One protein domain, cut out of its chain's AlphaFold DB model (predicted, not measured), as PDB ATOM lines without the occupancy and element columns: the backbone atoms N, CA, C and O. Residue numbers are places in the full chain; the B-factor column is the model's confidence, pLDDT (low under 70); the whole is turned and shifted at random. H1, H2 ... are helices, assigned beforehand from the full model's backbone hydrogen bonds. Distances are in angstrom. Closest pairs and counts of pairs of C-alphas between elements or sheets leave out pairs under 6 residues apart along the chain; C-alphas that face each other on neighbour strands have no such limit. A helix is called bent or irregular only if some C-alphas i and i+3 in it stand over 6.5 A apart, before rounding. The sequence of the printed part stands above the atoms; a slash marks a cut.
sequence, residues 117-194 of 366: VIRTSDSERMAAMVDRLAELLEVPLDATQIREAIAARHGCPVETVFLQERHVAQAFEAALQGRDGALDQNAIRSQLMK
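This is residues 117 to 194 of the 366 residues of an uncharacterized protein of Armatimonas rosea (UniProt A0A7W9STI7). A long helix, H1, lies beside a shorter one, H3, which runs the same way, and two further helices stand crosswise to H3 on opposite sides of it. Of these, H2 meets both H1 and H3 near its own first residues and points away from them, while H4 packs on H3 over many contacts. The printed part has 78 residues with four named helices, in the order H1, H2, H3, H4, and no named strand; the class is all helix. The whole is compact, with a radius of gyration of the C-alphas of 12.3 A, and its C-alphas span 37 by 25 by 20 A along the three main axes.

H1, residues 117 to 137, touches H2, residues 143 to 154, where the closest C-alphas, those of Ala 127 and Ala 143, are 5.2 A apart. H1 touches H2 with residues 126 to 131 alone and H2 touches H1 with residue 143 alone, and their lines are about perpendicular, at 75 degrees. H1 also touches H3, residues 165 to 176, with its residues 126 to 133 alone. The closest C-alphas of H1 and H3 are those of Val 130 and Val 168, at 6.6 A, and the two run the same way at a shallow tilt of 26 degrees. H2 and H3 only just touch, with 3 pairs of C-alphas within 8 A; the closest are those of Ile 146 and Ala 171, at 6.5 A, and the lines are about perpendicular, at 88 degrees. H3 is the hub, touching three helices, and the third is H4, residues 185 to 193. The C-alphas of Ala 169 and Gln 185, the closest of H3 and H4, are 5.0 A apart, and 13 pairs lie within 8 A. Their lines stand at 73 degrees, only just about perpendicular. The helix packing is mostly crossed, with 1 of the 4 tilted pairs that touch at a shallow tilt. H1 and H4 are close but not clearly touching, with Met 129 and Met 193 the closest at 7.7 A between C-alphas, and H2 and H4 are apart. In H1, H2, H3 and H4 every O i to N i+4 pair is within hydrogen-bond range.

H1 begins at C-alpha 117, (25.687, 17.409, 17.629), and measures 30.3 A from first to last C-alpha. H2 measures 16.6 A and H3 16.5 A; H3 begins at C-alpha 165, (37.388, 8.123, 6.715). H4 measures 10.5 A and ends at C-alpha 193, (35.936, 0.438, 6.543). H4 is neither bent nor irregular, but only just: C-alphas 190 and 193 are 6.2 A apart.

The two C-alphas farthest apart, those of Val 117 and Asp 180, are 40.3 A from each other. The printed part has no cut and no long link; the link from H1 to H2 is tight, and those from H2 to H3 and from H3 to H4 are short. The mean pLDDT of the printed part is 95.1, and no printed residue is under 70.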
ATOM      1  N   VAL A 117      26.234  18.768  17.809       95.31
ATOM      2  CA  VAL A 117      25.687  17.409  17.629       95.31
ATOM      3  C   VAL A 117      26.423  16.646  16.524       95.31
ATOM      4  O   VAL A 117      26.777  15.482  16.711       95.31
ATOM      5  N   ILE A 118      26.680  17.301  15.387       94.12
ATOM      6  CA  ILE A 118      27.372  16.675  14.254       94.12
ATOM      7  C   ILE A 118      28.830  16.384  14.620       94.12
ATOM      8  O   ILE A 118      29.293  15.257  14.468       94.12
ATOM      9  N   ARG A 119      29.535  17.386  15.160       94.69
ATOM     10  CA  ARG A 119      30.944  17.278  15.558       94.69
ATOM     11  C   ARG A 119      31.168  16.160  16.575       94.69
ATOM     12  O   ARG A 119      32.119  15.398  16.416       94.69
ATOM     13  N   THR A 120      30.314  16.050  17.593       94.31
ATOM     14  CA  THR A 120      30.403  14.993  18.611       94.31
ATOM     15  C   THR A 120      30.177  13.618  17.992       94.31
ATOM     16  O   THR A 120      31.049  12.761  18.117       94.31
ATOM     17  N   SER A 121      29.073  13.434  17.261       92.44
ATOM     18  CA  SER A 121      28.725  12.148  16.641       92.44
ATOM     19  C   SER A 121      29.820  11.636  15.699       92.44
ATOM     20  O   SER A 121      30.258  10.487  15.797       92.44
ATOM     21  N   ASP A 122      30.318  12.501  14.813       92.38
ATOM     22  CA  ASP A 122      31.326  12.109  13.831       92.38
ATOM     23  C   ASP A 122      32.686  11.846  14.481       92.38
ATOM     24  O   ASP A 122      33.385  10.909  14.088       92.38
ATOM     25  N   SER A 123      33.051  12.612  15.514       94.94
ATOM     26  CA  SER A 123      34.299  12.391  16.254       94.94
ATOM     27  C   SER A 123      34.282  11.065  17.014       94.94
ATOM     28  O   SER A 123      35.255  10.315  16.942       94.94
ATOM     29  N   GLU A 124      33.176  10.742  17.693       95.69
ATOM     30  CA  GLU A 124      32.996   9.464  18.397       95.69
ATOM     31  C   GLU A 124      33.056   8.283  17.424       95.69
ATOM     32  O   GLU A 124      33.763   7.301  17.669       95.69
ATOM     33  N   ARG A 125      32.384   8.396  16.271       95.50
ATOM     34  CA  ARG A 125      32.447   7.373  15.225       95.50
ATOM     35  C   ARG A 125      33.865   7.177  14.698       95.50
ATOM     36  O   ARG A 125      34.294   6.035  14.533       95.50
ATOM     37  N   MET A 126      34.572   8.259  14.377       96.56
ATOM     38  CA  MET A 126      35.935   8.164  13.852       96.56
ATOM     39  C   MET A 126      36.894   7.575  14.878       96.56
ATOM     40  O   MET A 126      37.704   6.738  14.497       96.56
ATOM     41  N   ALA A 127      36.760   7.921  16.161       97.62
ATOM     42  CA  ALA A 127      37.530   7.292  17.230       97.62
ATOM     43  C   ALA A 127      37.293   5.776  17.283       97.62
ATOM     44  O   ALA A 127      38.240   5.007  17.143       97.62
ATOM     45  N   ALA A 128      36.032   5.340  17.329       98.00
ATOM     46  CA  ALA A 128      35.701   3.916  17.337       98.00
ATOM     47  C   ALA A 128      36.187   3.176  16.073       98.00
ATOM     48  O   ALA A 128      36.545   1.999  16.126       98.00
ATOM     49  N   MET A 129      36.183   3.844  14.916       97.88
ATOM     50  CA  MET A 129      36.688   3.275  13.664       97.88
ATOM     51  C   MET A 129      38.215   3.142  13.675       97.88
ATOM     52  O   MET A 129      38.735   2.139  13.188       97.88
ATOM     53  N   VAL A 130      38.925   4.117  14.248       98.56
ATOM     54  CA  VAL A 130      40.376   4.046  14.458       98.56
ATOM     55  C   VAL A 130      40.720   2.901  15.407       98.56
ATOM     56  O   VAL A 130      41.564   2.089  15.046       98.56
ATOM     57  N   ASP A 131      40.016   2.763  16.534       98.38
ATOM     58  CA  ASP A 131      40.255   1.688  17.509       98.38
ATOM     59  C   ASP A 131      40.120   0.298  16.871       98.38
ATOM     60  O   ASP A 131      40.980  -0.567  17.042       98.38
ATOM     61  N   ARG A 132      39.077   0.090  16.055       98.31
ATOM     62  CA  ARG A 132      38.896  -1.177  15.329       98.31
ATOM     63  C   ARG A 132      40.017  -1.445  14.337       98.31
ATOM     64  O   ARG A 132      40.468  -2.578  14.225       98.31
ATOM     65  N   LEU A 133      40.451  -0.437  13.584       98.12
ATOM     66  CA  LEU A 133      41.551  -0.606  12.633       98.12
ATOM     67  C   LEU A 133      42.887  -0.845  13.344       98.12
ATOM     68  O   LEU A 133      43.675  -1.657  12.865       98.12
ATOM     69  N   ALA A 134      43.120  -0.191  14.482       98.06
ATOM     70  CA  ALA A 134      44.302  -0.380  15.315       98.06
ATOM     71  C   ALA A 134      44.425  -1.829  15.796       98.06
ATOM     72  O   ALA A 134      45.495  -2.428  15.667       98.06
ATOM     73  N   GLU A 135      43.318  -2.410  16.266       97.69
ATOM     74  CA  GLU A 135      43.239  -3.821  16.648       97.69
ATOM     75  C   GLU A 135      43.434  -4.749  15.439       97.69
ATOM     76  O   GLU A 135      44.292  -5.627  15.466       97.69
ATOM     77  N   LEU A 136      42.682  -4.532  14.354       96.75
ATOM     78  CA  LEU A 136      42.695  -5.406  13.172       96.75
ATOM     79  C   LEU A 136      44.043  -5.450  12.448       96.75
ATOM     80  O   LEU A 136      44.375  -6.466  11.841       96.75
ATOM     81  N   LEU A 137      44.776  -4.337  12.445       96.00
ATOM     82  CA  LEU A 137      46.034  -4.184  11.713       96.00
ATOM     83  C   LEU A 137      47.267  -4.292  12.616       96.00
ATOM     84  O   LEU A 137      48.391  -4.181  12.120       96.00
ATOM     85  N   GLU A 138      47.069  -4.478  13.924       96.12
ATOM     86  CA  GLU A 138      48.133  -4.486  14.931       96.12
ATOM     87  C   GLU A 138      49.037  -3.242  14.788       96.12
ATOM     88  O   GLU A 138      50.265  -3.306  14.620       96.12
ATOM     89  N   VAL A 139      48.393  -2.073  14.769       95.69
ATOM     90  CA  VAL A 139      49.032  -0.758  14.654       95.69
ATOM     91  C   VAL A 139      48.599   0.088  15.854       95.69
ATOM     92  O   VAL A 139      47.409   0.362  15.985       95.69
ATOM     93  N   PRO A 140      49.526   0.545  16.716       95.06
ATOM     94  CA  PRO A 140      49.192   1.356  17.886       95.06
ATOM     95  C   PRO A 140      48.953   2.821  17.482       95.06
ATOM     96  O   PRO A 140      49.792   3.686  17.734       95.06
ATOM     97  N   LEU A 141      47.831   3.073  16.804       96.25
ATOM     98  CA  LEU A 141      47.334   4.402  16.445       96.25
ATOM     99  C   LEU A 141      46.001   4.665  17.147       96.25
ATOM    100  O   LEU A 141      45.116   3.816  17.116       96.25
ATOM    101  N   ASP A 142      45.829   5.870  17.679       97.94
ATOM    102  CA  ASP A 142      44.547   6.387  18.150       97.94
ATOM    103  C   ASP A 142      44.129   7.666  17.400       97.94
ATOM    104  O   ASP A 142      44.900   8.286  16.658       97.94
ATOM    105  N   ALA A 143      42.868   8.072  17.563       98.00
ATOM    106  CA  ALA A 143      42.330   9.235  16.862       98.00
ATOM    107  C   ALA A 143      42.996  10.561  17.269       98.00
ATOM    108  O   ALA A 143      43.068  11.477  16.449       98.00
ATOM    109  N   THR A 144      43.496  10.679  18.501       98.12
ATOM    110  CA  THR A 144      44.200  11.879  18.973       98.12
ATOM    111  C   THR A 144      45.521  12.027  18.236       98.12
ATOM    112  O   THR A 144      45.772  13.083  17.660       98.12
ATOM    113  N   GLN A 145      46.303  10.952  18.140       98.38
ATOM    114  CA  GLN A 145      47.568  10.933  17.407       98.38
ATOM    115  C   GLN A 145      47.376  11.296  15.928       98.38
ATOM    116  O   GLN A 145      48.158  12.064  15.366       98.38
ATOM    117  N   ILE A 146      46.313  10.789  15.287       98.56
ATOM    118  CA  ILE A 146      45.999  11.140  13.892       98.56
ATOM    119  C   ILE A 146      45.674  12.636  13.775       98.56
ATOM    120  O   ILE A 146      46.180  13.305  12.872       98.56
ATOM    121  N   ARG A 147      44.858  13.183  14.686       98.44
ATOM    122  CA  ARG A 147      44.509  14.613  14.686       98.44
ATOM    123  C   ARG A 147      45.729  15.498  14.910       98.44
ATOM    124  O   ARG A 147      45.892  16.472  14.185       98.44
ATOM    125  N   GLU A 148      46.595  15.150  15.858       98.44
ATOM    126  CA  GLU A 148      47.847  15.865  16.128       98.44
ATOM    127  C   GLU A 148      48.786  15.842  14.919       98.44
ATOM    128  O   GLU A 148      49.355  16.872  14.559       98.44
ATOM    129  N   ALA A 149      48.901  14.701  14.235       98.12
ATOM    130  CA  ALA A 149      49.711  14.588  13.026       98.12
ATOM    131  C   ALA A 149      49.175  15.460  11.876       98.12
ATOM    132  O   ALA A 149      49.959  16.093  11.168       98.12
ATOM    133  N   ILE A 150      47.851  15.524  11.689       97.69
ATOM    134  CA  ILE A 150      47.206  16.388  10.683       97.69
ATOM    135  C   ILE A 150      47.381  17.864  11.055       97.69
ATOM    136  O   ILE A 150      47.776  18.667  10.210       97.69
ATOM    137  N   ALA A 151      47.148  18.211  12.321       97.56
ATOM    138  CA  ALA A 151      47.336  19.556  12.852       97.56
ATOM    139  C   ALA A 151      48.774  20.045  12.634       97.56
ATOM    140  O   ALA A 151      48.990  21.119  12.075       97.56
ATOM    141  N   ALA A 152      49.765  19.214  12.971       97.69
ATOM    142  CA  ALA A 152      51.176  19.505  12.742       97.69
ATOM    143  C   ALA A 152      51.511  19.628  11.246       97.69
ATOM    144  O   ALA A 152      52.240  20.539  10.857       97.69
ATOM    145  N   ARG A 153      50.960  18.748  10.397       95.94
ATOM    146  CA  ARG A 153      51.170  18.774   8.939       95.94
ATOM    147  C   ARG A 153      50.667  20.067   8.300       95.94
ATOM    148  O   ARG A 153      51.329  20.584   7.405       95.94
ATOM    149  N   HIS A 154      49.508  20.562   8.731       95.31
ATOM    150  CA  HIS A 154      48.864  21.735   8.135       95.31
ATOM    151  C   HIS A 154      49.059  23.026   8.940       95.31
ATOM    152  O   HIS A 154      48.599  24.079   8.509       95.31
ATOM    153  N   GLY A 155      49.756  22.969  10.078       94.88
ATOM    154  CA  GLY A 155      50.025  24.132  10.921       94.88
ATOM    155  C   GLY A 155      48.764  24.745  11.537       94.88
ATOM    156  O   GLY A 155      48.704  25.961  11.695       94.88
ATOM    157  N   CYS A 156      47.758  23.928  11.862       95.69
ATOM    158  CA  CYS A 156      46.497  24.387  12.442       95.69
ATOM    159  C   CYS A 156      46.292  23.863  13.875       95.69
ATOM    160  O   CYS A 156      46.943  22.899  14.283       95.69
ATOM    161  N   PRO A 157      45.393  24.476  14.664       96.38
ATOM    162  CA  PRO A 157      45.044  23.957  15.981       96.38
ATOM    163  C   PRO A 157      44.315  22.608  15.896       96.38
ATOM    164  O   PRO A 157      43.465  22.402  15.027       96.38
ATOM    165  N   VAL A 158      44.610  21.686  16.816       96.94
ATOM    166  CA  VAL A 158      44.075  20.311  16.792       96.94
ATOM    167  C   VAL A 158      42.546  20.263  16.895       96.94
ATOM    168  O   VAL A 158      41.901  19.383  16.323       96.94
ATOM    169  N   GLU A 159      41.932  21.230  17.574       94.44
ATOM    170  CA  GLU A 159      40.483  21.396  17.717       94.44
ATOM    171  C   GLU A 159      39.759  21.685  16.395       94.44
ATOM    172  O   GLU A 159      38.561  21.435  16.304       94.44
ATOM    173  N   THR A 160      40.481  22.135  15.365       94.00
ATOM    174  CA  THR A 160      39.935  22.355  14.013       94.00
ATOM    175  C   THR A 160      39.949  21.084  13.157       94.00
ATOM    176  O   THR A 160      39.365  21.047  12.074       94.00
ATOM    177  N   VAL A 161      40.604  20.015  13.632       96.69
ATOM    178  CA  VAL A 161      40.745  18.753  12.901       96.69
ATOM    179  C   VAL A 161      39.607  17.800  13.250       96.69
ATOM    180  O   VAL A 161      39.635  17.125  14.285       96.69
ATOM    181  N   PHE A 162      38.648  17.692  12.332       95.56
ATOM    182  CA  PHE A 162      37.602  16.671  12.337       95.56
ATOM    183  C   PHE A 162      37.995  15.538  11.387       95.56
ATOM    184  O   PHE A 162      38.173  15.743  10.183       95.56
ATOM    185  N   LEU A 163      38.185  14.337  11.940       96.56
ATOM    186  CA  LEU A 163      38.611  13.188  11.149       96.56
ATOM    187  C   LEU A 163      37.532  12.796  10.138       96.56
ATOM    188  O   LEU A 163      36.336  12.868  10.393       96.56
ATOM    189  N   GLN A 164      37.990  12.344   8.978       94.88
ATOM    190  CA  GLN A 164      37.159  11.767   7.930       94.88
ATOM    191  C   GLN A 164      37.726  10.384   7.622       94.88
ATOM    192  O   GLN A 164      38.912  10.141   7.850       94.88
ATOM    193  N   GLU A 165      36.929   9.485   7.042       94.75
ATOM    194  CA  GLU A 165      37.388   8.123   6.715       94.75
ATOM    195  C   GLU A 165      38.709   8.116   5.929       94.75
ATOM    196  O   GLU A 165      39.544   7.235   6.108       94.75
ATOM    197  N   ARG A 166      38.919   9.108   5.057       94.75
ATOM    198  CA  ARG A 166      40.156   9.228   4.280       94.75
ATOM    199  C   ARG A 166      41.367   9.630   5.121       94.75
ATOM    200  O   ARG A 166      42.444   9.105   4.867       94.75
ATOM    201  N   HIS A 167      41.197  10.480   6.136       97.06
ATOM    202  CA  HIS A 167      42.256  10.778   7.105       97.06
ATOM    203  C   HIS A 167      42.696   9.514   7.840       97.06
ATOM    204  O   HIS A 167      43.886   9.221   7.912       97.06
ATOM    205  N   VAL A 168      41.720   8.747   8.334       97.62
ATOM    206  CA  VAL A 168      41.969   7.494   9.050       97.62
ATOM    207  C   VAL A 168      42.710   6.511   8.144       97.62
ATOM    208  O   VAL A 168      43.789   6.044   8.493       97.62
ATOM    209  N   ALA A 169      42.195   6.265   6.938       96.88
ATOM    210  CA  ALA A 169      42.836   5.359   5.992       96.88
ATOM    211  C   ALA A 169      44.257   5.803   5.601       96.88
ATOM    212  O   ALA A 169      45.145   4.961   5.533       96.88
ATOM    213  N   GLN A 170      44.496   7.105   5.400       95.69
ATOM    214  CA  GLN A 170      45.831   7.634   5.099       95.69
ATOM    215  C   GLN A 170      46.811   7.435   6.266       95.69
ATOM    216  O   GLN A 170      47.988   7.155   6.050       95.69
ATOM    217  N   ALA A 171      46.344   7.586   7.506       97.44
ATOM    218  CA  ALA A 171      47.183   7.389   8.682       97.44
ATOM    219  C   ALA A 171      47.598   5.919   8.846       97.44
ATOM    220  O   ALA A 171      48.769   5.637   9.102       97.44
ATOM    221  N   PHE A 172      46.668   4.983   8.633       97.75
ATOM    222  CA  PHE A 172      46.973   3.552   8.667       97.75
ATOM    223  C   PHE A 172      47.850   3.108   7.493       97.75
ATOM    224  O   PHE A 172      48.784   2.345   7.710       97.75
ATOM    225  N   GLU A 173      47.626   3.623   6.281       96.25
ATOM    226  CA  GLU A 173      48.519   3.400   5.134       96.25
ATOM    227  C   GLU A 173      49.965   3.794   5.478       96.25
ATOM    228  O   GLU A 173      50.887   2.996   5.308       96.25
ATOM    229  N   ALA A 174      50.162   4.992   6.040       95.50
ATOM    230  CA  ALA A 174      51.483   5.457   6.457       95.50
ATOM    231  C   ALA A 174      52.101   4.568   7.554       95.50
ATOM    232  O   ALA A 174      53.293   4.274   7.511       95.50
ATOM    233  N   ALA A 175      51.303   4.102   8.517       96.00
ATOM    234  CA  ALA A 175      51.773   3.239   9.603       96.00
ATOM    235  C   ALA A 175      52.095   1.795   9.163       96.00
ATOM    236  O   ALA A 175      52.891   1.108   9.807       96.00
ATOM    237  N   LEU A 176      51.484   1.330   8.070       95.25
ATOM    238  CA  LEU A 176      51.746   0.022   7.466       95.25
ATOM    239  C   LEU A 176      52.926   0.040   6.485       95.25
ATOM    240  O   LEU A 176      53.350  -1.024   6.032       95.25
ATOM    241  N   GLN A 177      53.465   1.214   6.147       92.81
ATOM    242  CA  GLN A 177      54.536   1.343   5.164       92.81
ATOM    243  C   GLN A 177      55.738   0.450   5.520       92.81
ATOM    244  O   GLN A 177      56.290   0.516   6.617       92.81
ATOM    245  N   GLY A 178      56.155  -0.395   4.572       87.88
ATOM    246  CA  GLY A 178      57.272  -1.330   4.747       87.88
ATOM    247  C   GLY A 178      56.912  -2.673   5.396       87.88
ATOM    248  O   GLY A 178      57.790  -3.526   5.508       87.88
ATOM    249  N   ARG A 179      55.649  -2.896   5.788       90.00
ATOM    250  CA  ARG A 179      55.145  -4.223   6.179       90.00
ATOM    251  C   ARG A 179      54.802  -5.061   4.942       90.00
ATOM    252  O   ARG A 179      54.434  -4.521   3.898       90.00
ATOM    253  N   ASP A 180      54.906  -6.383   5.064       81.94
ATOM    254  CA  ASP A 180      54.421  -7.295   4.023       81.94
ATOM    255  C   ASP A 180      52.890  -7.194   3.903       81.94
ATOM    256  O   ASP A 180      52.192  -7.078   4.910       81.94
ATOM    257  N   GLY A 181      52.374  -7.179   2.672       81.06
ATOM    258  CA  GLY A 181      50.946  -6.974   2.407       81.06
ATOM    259  C   GLY A 181      50.401  -5.579   2.761       81.06
ATOM    260  O   GLY A 181      49.196  -5.453   2.980       81.06
ATOM    261  N   ALA A 182      51.251  -4.543   2.830       85.38
ATOM    262  CA  ALA A 182      50.821  -3.171   3.112       85.38
ATOM    263  C   ALA A 182      49.668  -2.726   2.192       85.38
ATOM    264  O   ALA A 182      49.739  -2.843   0.966       85.38
ATOM    265  N   LEU A 183      48.604  -2.212   2.808       88.56
ATOM    266  CA  LEU A 183      47.409  -1.744   2.120       88.56
ATOM    267  C   LEU A 183      47.511  -0.243   1.847       88.56
ATOM    268  O   LEU A 183      47.834   0.529   2.750       88.56
ATOM    269  N   ASP A 184      47.171   0.166   0.626       92.19
ATOM    270  CA  ASP A 184      46.984   1.581   0.308       92.19
ATOM    271  C   ASP A 184      45.682   2.136   0.917       92.19
ATOM    272  O   ASP A 184      44.802   1.393   1.380       92.19
ATOM    273  N   GLN A 185      45.529   3.463   0.895       93.19
ATOM    274  CA  GLN A 185      44.341   4.138   1.427       93.19
ATOM    275  C   GLN A 185      43.025   3.564   0.870       93.19
ATOM    276  O   GLN A 185      42.049   3.391   1.607       93.19
ATOM    277  N   ASN A 186      42.954   3.291  -0.435       90.81
ATOM    278  CA  ASN A 186      41.728   2.830  -1.083       90.81
ATOM    279  C   ASN A 186      41.404   1.381  -0.699       90.81
ATOM    280  O   ASN A 186      40.230   1.048  -0.495       90.81
ATOM    281  N   ALA A 187      42.420   0.533  -0.549       93.62
ATOM    282  CA  ALA A 187      42.297  -0.832  -0.065       93.62
ATOM    283  C   ALA A 187      41.802  -0.857   1.387       93.62
ATOM    284  O   ALA A 187      40.803  -1.521   1.663       93.62
ATOM    285  N   ILE A 188      42.391  -0.059   2.287       95.62
ATOM    286  CA  ILE A 188      41.922   0.069   3.680       95.62
ATOM    287  C   ILE A 188      40.442   0.469   3.703       95.62
ATOM    288  O   ILE A 188      39.617  -0.193   4.338       95.62
ATOM    289  N   ARG A 189      40.059   1.501   2.939       94.06
ATOM    290  CA  ARG A 189      38.662   1.951   2.893       94.06
ATOM    291  C   ARG A 189      37.717   0.875   2.370       94.06
ATOM    292  O   ARG A 189      36.723   0.574   3.024       94.06
ATOM    293  N   SER A 190      37.995   0.323   1.191       92.06
ATOM    294  CA  SER A 190      37.089  -0.602   0.493       92.06
ATOM    295  C   SER A 190      36.998  -1.982   1.152       92.06
ATOM    296  O   SER A 190      35.929  -2.599   1.139       92.06
ATOM    297  N   GLN A 191      38.086  -2.461   1.757       94.75
ATOM    298  CA  GLN A 191      38.164  -3.806   2.325       94.75
ATOM    299  C   GLN A 191      37.846  -3.841   3.821       94.75
ATOM    300  O   GLN A 191      37.307  -4.849   4.277       94.75
ATOM    301  N   LEU A 192      38.123  -2.765   4.571       96.25
ATOM    302  CA  LEU A 192      38.014  -2.762   6.035       96.25
ATOM    303  C   LEU A 192      36.955  -1.799   6.576       96.25
ATOM    304  O   LEU A 192      36.322  -2.123   7.574       96.25
ATOM    305  N   MET A 193      36.725  -0.649   5.935       95.00
ATOM    306  CA  MET A 193      35.936   0.438   6.543       95.00
ATOM    307  C   MET A 193      34.507   0.583   6.009       95.00
ATOM    308  O   MET A 193      33.755   1.373   6.565       95.00
ATOM    309  N   LYS A 194      34.107  -0.104   4.930       90.75
ATOM    310  CA  LYS A 194      32.737  -0.008   4.375       90.75
ATOM    311  C   LYS A 194      31.726  -0.884   5.113       90.75
ATOM    312  O   LYS A 194      32.102  -1.839   5.779       90.75
TER     313      LYS A 194